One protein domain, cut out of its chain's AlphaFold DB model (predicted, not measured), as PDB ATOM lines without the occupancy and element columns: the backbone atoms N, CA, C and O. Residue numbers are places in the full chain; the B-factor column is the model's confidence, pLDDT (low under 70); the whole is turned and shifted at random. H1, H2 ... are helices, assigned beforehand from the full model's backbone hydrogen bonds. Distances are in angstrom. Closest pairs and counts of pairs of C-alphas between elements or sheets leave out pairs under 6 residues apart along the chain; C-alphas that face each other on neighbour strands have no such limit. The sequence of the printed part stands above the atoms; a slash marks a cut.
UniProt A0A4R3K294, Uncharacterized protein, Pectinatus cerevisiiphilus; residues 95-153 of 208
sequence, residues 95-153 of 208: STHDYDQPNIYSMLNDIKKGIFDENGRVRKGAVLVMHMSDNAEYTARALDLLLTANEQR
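Overview. This is residues 95 to 153 of the 208 residues of an uncharacterized protein of Pectinatus cerevisiiphilus (UniProt A0A4R3K294). Two helices, H1 and H2, meet near their first ends as a V and spread apart toward their last ends. A long link without a named element runs back from the end of H1 to the start of H2, and its turns at Asn 119 and Asp 134 make the two far ends of the domain. The last part of H2 and the residues after it, 147 to 153, stick out free. The printed part has 59 residues with two named helices, H1 then H2, and no named strand; the class is all helix, though only 25 of the residues are in named elements. The whole is compact, with a radius of gyration of the C-alphas of 11.3 A and spans of 31 by 22 by 17 A.

Arrangement. H2, residues 139 to 151, is the longest helix, with 13 residues. It touches H1, residues 104 to 115, which meets it with residues 104 to 108 alone. The closest C-alphas of the two helices are those of Leu 108 and Ala 142, 5.5 A apart. Their lines stand at a steep tilt of 58 degrees, and they run the same way. Their centres are 10.5 A apart. In both H1 and H2 every O i to N i+4 pair is within hydrogen-bond range.

Along the chain. H2 begins at C-alpha 139, at (-24.492, 35.001, 1.147), and ends at C-alpha 151, at (-10.861, 23.061, 0.619), 18.1 A from first to last C-alpha. H1 begins at C-alpha 104, at (-19.639, 40.599, -2.129), and measures 16.6 A from first to last C-alpha.

Size, cuts and confidence. The two C-alphas farthest apart in the domain are those of Asn 119 and Asp 134, at 33.6 A. The link from H1 to H2, residues 116 to 138, is long, with 23 residues. The printed part has no cut. The mean pLDDT of the printed part is 96.2, and no printed residue is under 70.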
ATOM      1  N   SER A  95     -22.844  37.454  14.006       95.50
ATOM      2  CA  SER A  95     -23.819  37.807  12.967       95.50
ATOM      3  C   SER A  95     -23.111  38.493  11.809       95.50
ATOM      4  O   SER A  95     -22.425  39.498  12.007       95.50
ATOM      5  N   THR A  96     -23.283  37.977  10.592       96.56
ATOM      6  CA  THR A  96     -22.665  38.573   9.399       96.56
ATOM      7  C   THR A  96     -23.402  39.811   8.907       96.56
ATOM      8  O   THR A  96     -22.882  40.491   8.030       96.56
ATOM      9  N   HIS A  97     -24.601  40.098   9.433       95.56
ATOM     10  CA  HIS A  97     -25.469  41.181   8.949       95.56
ATOM     11  C   HIS A  97     -25.624  41.141   7.422       95.56
ATOM     12  O   HIS A  97     -25.561  42.157   6.738       95.56
ATOM     13  N   ASP A  98     -25.746  39.934   6.870       97.00
ATOM     14  CA  ASP A  98     -25.713  39.678   5.431       97.00
ATOM     15  C   ASP A  98     -26.851  40.336   4.652       97.00
ATOM     16  O   ASP A  98     -26.672  40.675   3.486       97.00
ATOM     17  N   TYR A  99     -27.970  40.588   5.326       94.69
ATOM     18  CA  TYR A  99     -29.104  41.350   4.814       94.69
ATOM     19  C   TYR A  99     -28.805  42.839   4.544       94.69
ATOM     20  O   TYR A  99     -29.586  43.481   3.848       94.69
ATOM     21  N   ASP A 100     -27.697  43.377   5.069       96.00
ATOM     22  CA  ASP A 100     -27.292  44.787   4.933       96.00
ATOM     23  C   ASP A 100     -25.940  44.954   4.205       96.00
ATOM     24  O   ASP A 100     -25.388  46.057   4.131       96.00
ATOM     25  N   GLN A 101     -25.359  43.874   3.669       97.50
ATOM     26  CA  GLN A 101     -24.022  43.946   3.075       97.50
ATOM     27  C   GLN A 101     -24.036  44.712   1.744       97.50
ATOM     28  O   GLN A 101     -24.787  44.364   0.837       97.50
ATOM     29  N   PRO A 102     -23.149  45.707   1.550       96.88
ATOM     30  CA  PRO A 102     -23.185  46.566   0.364       96.88
ATOM     31  C   PRO A 102     -22.625  45.906  -0.902       96.88
ATOM     32  O   PRO A 102     -22.814  46.429  -1.997       96.88
ATOM     33  N   ASN A 103     -21.844  44.829  -0.767       97.44
ATOM     34  CA  ASN A 103     -21.258  44.077  -1.877       97.44
ATOM     35  C   ASN A 103     -20.629  42.758  -1.396       97.44
ATOM     36  O   ASN A 103     -20.376  42.554  -0.207       97.44
ATOM     37  N   ILE A 104     -20.275  41.903  -2.361       97.88
ATOM     38  CA  ILE A 104     -19.639  40.599  -2.129       97.88
ATOM     39  C   ILE A 104     -18.330  40.665  -1.322       97.88
ATOM     40  O   ILE A 104     -18.066  39.768  -0.524       97.88
ATOM     41  N   TYR A 105     -17.507  41.707  -1.484       97.81
ATOM     42  CA  TYR A 105     -16.234  41.823  -0.758       97.81
ATOM     43  C   TYR A 105     -16.455  42.140   0.722       97.81
ATOM     44  O   TYR A 105     -15.759  41.591   1.575       97.81
ATOM     45  N   SER A 106     -17.440  42.990   1.020       98.00
ATOM     46  CA  SER A 106     -17.866  43.274   2.391       98.00
ATOM     47  C   SER A 106     -18.387  42.006   3.071       98.00
ATOM     48  O   SER A 106     -17.906  41.655   4.146       98.00
ATOM     49  N   MET A 107     -19.246  41.241   2.383       98.12
ATOM     50  CA  MET A 107     -19.765  39.967   2.894       98.12
ATOM     51  C   MET A 107     -18.646  38.948   3.165       98.12
ATOM     52  O   MET A 107     -18.582  38.363   4.244       98.12
ATOM     53  N   LEU A 108     -17.701  38.776   2.232       98.12
ATOM     54  CA  LEU A 108     -16.541  37.898   2.430       98.12
ATOM     55  C   LEU A 108     -15.708  38.301   3.653       98.12
ATOM     56  O   LEU A 108     -15.249  37.433   4.395       98.12
ATOM     57  N   ASN A 109     -15.490  39.600   3.856       97.25
ATOM     58  CA  ASN A 109     -14.742  40.091   5.008       97.25
ATOM     59  C   ASN A 109     -15.492  39.843   6.320       97.25
ATOM     60  O   ASN A 109     -14.858  39.443   7.295       97.25
ATOM     61  N   ASP A 110     -16.810  40.022   6.353       97.88
ATOM     62  CA  ASP A 110     -17.593  39.796   7.568       97.88
ATOM     63  C   ASP A 110     -17.721  38.316   7.931       97.88
ATOM     64  O   ASP A 110     -17.553  37.977   9.103       97.88
ATOM     65  N   ILE A 111     -17.883  37.412   6.959       98.06
ATOM     66  CA  ILE A 111     -17.800  35.969   7.240       98.06
ATOM     67  C   ILE A 111     -16.418  35.626   7.820       98.06
ATOM     68  O   ILE A 111     -16.320  34.928   8.829       98.06
ATOM     69  N   LYS A 112     -15.331  36.150   7.233       97.25
ATOM     70  CA  LYS A 112     -13.965  35.909   7.729       97.25
ATOM     71  C   LYS A 112     -13.766  36.394   9.163       97.25
ATOM     72  O   LYS A 112     -13.117  35.688   9.926       97.25
ATOM     73  N   LYS A 113     -14.328  37.544   9.552       97.19
ATOM     74  CA  LYS A 113     -14.279  38.027  10.948       97.19
ATOM     75  C   LYS A 113     -14.962  37.062  11.920       97.19
ATOM     76  O   LYS A 113     -14.483  36.893  13.038       97.19
ATOM     77  N   GLY A 114     -16.052  36.422  11.490       96.88
ATOM     78  CA  GLY A 114     -16.740  35.401  12.277       96.88
ATOM     79  C   GLY A 114     -15.954  34.092  12.409       96.88
ATOM     80  O   GLY A 114     -16.047  33.432  13.441       96.88
ATOM     81  N   ILE A 115     -15.165  33.725  11.393       97.31
ATOM     82  CA  ILE A 115     -14.401  32.466  11.364       97.31
ATOM     83  C   ILE A 115     -13.020  32.607  12.012       97.31
ATOM     84  O   ILE A 115     -12.578  31.677  12.680       97.31
ATOM     85  N   PHE A 116     -12.323  33.728  11.816       97.31
ATOM     86  CA  PHE A 116     -10.909  33.870  12.172       97.31
ATOM     87  C   PHE A 116     -10.677  34.819  13.353       97.31
ATOM     88  O   PHE A 116     -11.359  35.836  13.515       97.31
ATOM     89  N   ASP A 117      -9.699  34.480  14.191       95.56
ATOM     90  CA  ASP A 117      -9.144  35.372  15.206       95.56
ATOM     91  C   ASP A 117      -8.220  36.438  14.588       95.56
ATOM     92  O   ASP A 117      -7.953  36.451  13.383       95.56
ATOM     93  N   GLU A 118      -7.724  37.360  15.411       94.31
ATOM     94  CA  GLU A 118      -6.800  38.419  14.992       94.31
ATOM     95  C   GLU A 118      -5.463  37.902  14.432       94.31
ATOM     96  O   GLU A 118      -4.768  38.633  13.728       94.31
ATOM     97  N   ASN A 119      -5.118  36.639  14.697       94.88
ATOM     98  CA  ASN A 119      -3.925  35.972  14.181       94.88
ATOM     99  C   ASN A 119      -4.211  35.146  12.915       94.88
ATOM    100  O   ASN A 119      -3.318  34.457  12.418       94.88
ATOM    101  N   GLY A 120      -5.444  35.179  12.401       94.94
ATOM    102  CA  GLY A 120      -5.867  34.409  11.233       94.94
ATOM    103  C   GLY A 120      -6.121  32.926  11.510       94.94
ATOM    104  O   GLY A 120      -6.211  32.152  10.558       94.94
ATOM    105  N   ARG A 121      -6.232  32.505  12.777       96.56
ATOM    106  CA  ARG A 121      -6.562  31.120  13.153       96.56
ATOM    107  C   ARG A 121      -8.066  30.935  13.277       96.56
ATOM    108  O   ARG A 121      -8.783  31.870  13.621       96.56
ATOM    109  N   VAL A 122      -8.556  29.724  13.028       96.31
ATOM    110  CA  VAL A 122      -9.987  29.411  13.170       96.31
ATOM    111  C   VAL A 122     -10.440  29.555  14.628       96.31
ATOM    112  O   VAL A 122      -9.871  28.945  15.536       96.31
ATOM    113  N   ARG A 123     -11.525  30.302  14.846       94.38
ATOM    114  CA  ARG A 123     -12.269  30.364  16.108       94.38
ATOM    115  C   ARG A 123     -13.019  29.046  16.306       94.38
ATOM    116  O   ARG A 123     -14.027  28.782  15.652       94.38
ATOM    117  N   LYS A 124     -12.514  28.192  17.198       90.00
ATOM    118  CA  LYS A 124     -13.130  26.889  17.490       90.00
ATOM    119  C   LYS A 124     -14.551  27.071  18.027       90.00
ATOM    120  O   LYS A 124     -14.762  27.846  18.954       90.00
ATOM    121  N   GLY A 125     -15.504  26.338  17.452       88.81
ATOM    122  CA  GLY A 125     -16.912  26.390  17.855       88.81
ATOM    123  C   GLY A 125     -17.666  27.637  17.385       88.81
ATOM    124  O   GLY A 125     -18.749  27.903  17.899       88.81
ATOM    125  N   ALA A 126     -17.123  28.408  16.435       92.88
ATOM    126  CA  ALA A 126     -17.839  29.545  15.875       92.88
ATOM    127  C   ALA A 126     -19.146  29.104  15.191       92.88
ATOM    128  O   ALA A 126     -19.153  28.205  14.350       92.88
ATOM    129  N   VAL A 127     -20.242  29.782  15.527       94.38
ATOM    130  CA  VAL A 127     -21.564  29.607  14.920       94.38
ATOM    131  C   VAL A 127     -21.944  30.926  14.263       94.38
ATOM    132  O   VAL A 127     -22.225  31.913  14.944       94.38
ATOM    133  N   LEU A 128     -21.920  30.954  12.935       96.31
ATOM    134  CA  LEU A 128     -22.237  32.152  12.164       96.31
ATOM    135  C   LEU A 128     -23.730  32.206  11.855       96.31
ATOM    136  O   LEU A 128     -24.326  31.220  11.426       96.31
ATOM    137  N   VAL A 129     -24.312  33.386  12.033       96.12
ATOM    138  CA  VAL A 129     -25.699  33.677  11.679       96.12
ATOM    139  C   VAL A 129     -25.714  34.352  10.318       96.12
ATOM    140  O   VAL A 129     -25.130  35.423  10.150       96.12
ATOM    141  N   MET A 130     -26.394  33.706   9.378       96.88
ATOM    142  CA  MET A 130     -26.617  34.139   8.001       96.88
ATOM    143  C   MET A 130     -28.065  33.816   7.610       96.88
ATOM    144  O   MET A 130     -28.745  33.049   8.296       96.88
ATOM    145  N   HIS A 131     -28.525  34.372   6.498       96.38
ATOM    146  CA  HIS A 131     -29.880  34.252   5.987       96.38
ATOM    147  C   HIS A 131     -29.877  33.725   4.548       96.38
ATOM    148  O   HIS A 131     -28.969  33.971   3.756       96.38
ATOM    149  N   MET A 132     -30.946  33.008   4.202       92.56
ATOM    150  CA  MET A 132     -31.285  32.642   2.826       92.56
ATOM    151  C   MET A 132     -32.552  33.401   2.423       92.56
ATOM    152  O   MET A 132     -33.636  32.827   2.350       92.56
ATOM    153  N   SER A 133     -32.423  34.716   2.251       89.12
ATOM    154  CA  SER A 133     -33.514  35.622   1.875       89.12
ATOM    155  C   SER A 133     -33.108  36.510   0.701       89.12
ATOM    156  O   SER A 133     -31.920  36.651   0.415       89.12
ATOM    157  N   ASP A 134     -34.085  37.152   0.057       91.56
ATOM    158  CA  ASP A 134     -33.844  38.060  -1.074       91.56
ATOM    159  C   ASP A 134     -32.924  39.240  -0.709       91.56
ATOM    160  O   ASP A 134     -32.195  39.746  -1.557       91.56
ATOM    161  N   ASN A 135     -32.916  39.652   0.562       92.31
ATOM    162  CA  ASN A 135     -32.058  40.735   1.044       92.31
ATOM    163  C   ASN A 135     -30.618  40.270   1.321       92.31
ATOM    164  O   ASN A 135     -29.714  41.095   1.393       92.31
ATOM    165  N   ALA A 136     -30.384  38.965   1.464       96.19
ATOM    166  CA  ALA A 136     -29.069  38.379   1.710       96.19
ATOM    167  C   ALA A 136     -28.378  37.977   0.390       96.19
ATOM    168  O   ALA A 136     -27.890  36.855   0.226       96.19
ATOM    169  N   GLU A 137     -28.352  38.904  -0.575       96.50
ATOM    170  CA  GLU A 137     -27.976  38.667  -1.982       96.50
ATOM    171  C   GLU A 137     -26.609  37.978  -2.141       96.50
ATOM    172  O   GLU A 137     -26.397  37.141  -3.023       96.50
ATOM    173  N   TYR A 138     -25.657  38.321  -1.272       98.00
ATOM    174  CA  TYR A 138     -24.267  37.897  -1.407       98.00
ATOM    175  C   TYR A 138     -23.927  36.603  -0.660       98.00
ATOM    176  O   TYR A 138     -22.846  36.057  -0.893       98.00
ATOM    177  N   THR A 139     -24.807  36.093   0.207       97.94
ATOM    178  CA  THR A 139     -24.492  35.001   1.147       97.94
ATOM    179  C   THR A 139     -24.057  33.727   0.434       97.94
ATOM    180  O   THR A 139     -22.959  33.226   0.683       97.94
ATOM    181  N   ALA A 140     -24.866  33.233  -0.505       97.00
ATOM    182  CA  ALA A 140     -24.581  31.981  -1.207       97.00
ATOM    183  C   ALA A 140     -23.254  32.043  -1.983       97.00
ATOM    184  O   ALA A 140     -22.417  31.149  -1.879       97.00
ATOM    185  N   ARG A 141     -23.019  33.143  -2.712       97.56
ATOM    186  CA  ARG A 141     -21.791  33.335  -3.496       97.56
ATOM    187  C   ARG A 141     -20.556  33.508  -2.611       97.56
ATOM    188  O   ARG A 141     -19.478  33.041  -2.968       97.56
ATOM    189  N   ALA A 142     -20.686  34.195  -1.477       98.00
ATOM    190  CA  ALA A 142     -19.577  34.375  -0.548       98.00
ATOM    191  C   ALA A 142     -19.169  33.045   0.099       98.00
ATOM    192  O   ALA A 142     -17.974  32.766   0.209       98.00
ATOM    193  N   LEU A 143     -20.149  32.217   0.476       97.31
ATOM    194  CA  LEU A 143     -19.903  30.880   1.011       97.31
ATOM    195  C   LEU A 143     -19.214  29.975  -0.007       97.31
ATOM    196  O   LEU A 143     -18.222  29.349   0.348       97.31
ATOM    197  N   ASP A 144     -19.664  29.959  -1.261       97.69
ATOM    198  CA  ASP A 144     -19.038  29.165  -2.326       97.69
ATOM    199  C   ASP A 144     -17.542  29.497  -2.496       97.69
ATOM    200  O   ASP A 144     -16.676  28.620  -2.440       97.69
ATOM    201  N   LEU A 145     -17.216  30.792  -2.586       97.94
ATOM    202  CA  LEU A 145     -15.833  31.262  -2.692       97.94
ATOM    203  C   LEU A 145     -14.989  30.878  -1.467       97.94
ATOM    204  O   LEU A 145     -13.832  30.477  -1.611       97.94
ATOM    205  N   LEU A 146     -15.544  31.016  -0.259       97.38
ATOM    206  CA  LEU A 146     -14.837  30.703   0.984       97.38
ATOM    207  C   LEU A 146     -14.615  29.209   1.173       97.38
ATOM    208  O   LEU A 146     -13.513  28.819   1.550       97.38
ATOM    209  N   LEU A 147     -15.632  28.387   0.916       97.50
ATOM    210  CA  LEU A 147     -15.548  26.935   1.048       97.50
ATOM    211  C   LEU A 147     -14.581  26.354   0.015       97.50
ATOM    212  O   LEU A 147     -13.714  25.570   0.392       97.50
ATOM    213  N   THR A 148     -14.633  26.832  -1.233       97.81
ATOM    214  CA  THR A 148     -13.675  26.453  -2.286       97.81
ATOM    215  C   THR A 148     -12.240  26.807  -1.888       97.81
ATOM    216  O   THR A 148     -11.329  25.985  -1.995       97.81
ATOM    217  N   ALA A 149     -12.013  28.026  -1.389       97.06
ATOM    218  CA  ALA A 149     -10.686  28.440  -0.940       97.06
ATOM    219  C   ALA A 149     -10.212  27.650   0.291       97.06
ATOM    220  O   ALA A 149      -9.022  27.380   0.432       97.06
ATOM    221  N   ASN A 150     -11.128  27.286   1.189       98.00
ATOM    222  CA  ASN A 150     -10.829  26.498   2.377       98.00
ATOM    223  C   ASN A 150     -10.470  25.043   2.041       98.00
ATOM    224  O   ASN A 150      -9.539  24.500   2.633       98.00
ATOM    225  N   GLU A 151     -11.151  24.426   1.075       97.44
ATOM    226  CA  GLU A 151     -10.861  23.061   0.619       97.44
ATOM    227  C   GLU A 151      -9.435  22.933   0.061       97.44
ATOM    228  O   GLU A 151      -8.745  21.951   0.332       97.44
ATOM    229  N   GLN A 152      -8.956  23.964  -0.639       97.62
ATOM    230  CA  GLN A 152      -7.603  24.016  -1.205       97.62
ATOM    231  C   GLN A 152      -6.491  24.167  -0.154       97.62
ATOM    232  O   GLN A 152      -5.310  24.043  -0.492       97.62
ATOM    233  N   ARG A 153      -6.825  24.456   1.111       97.31
ATOM    234  CA  ARG A 153      -5.816  24.592   2.167       97.31
ATOM    235  C   ARG A 153      -5.204  23.231   2.520       97.31
ATOM    236  O   ARG A 153      -5.934  22.237   2.588       97.31
TER     237      ARG A 153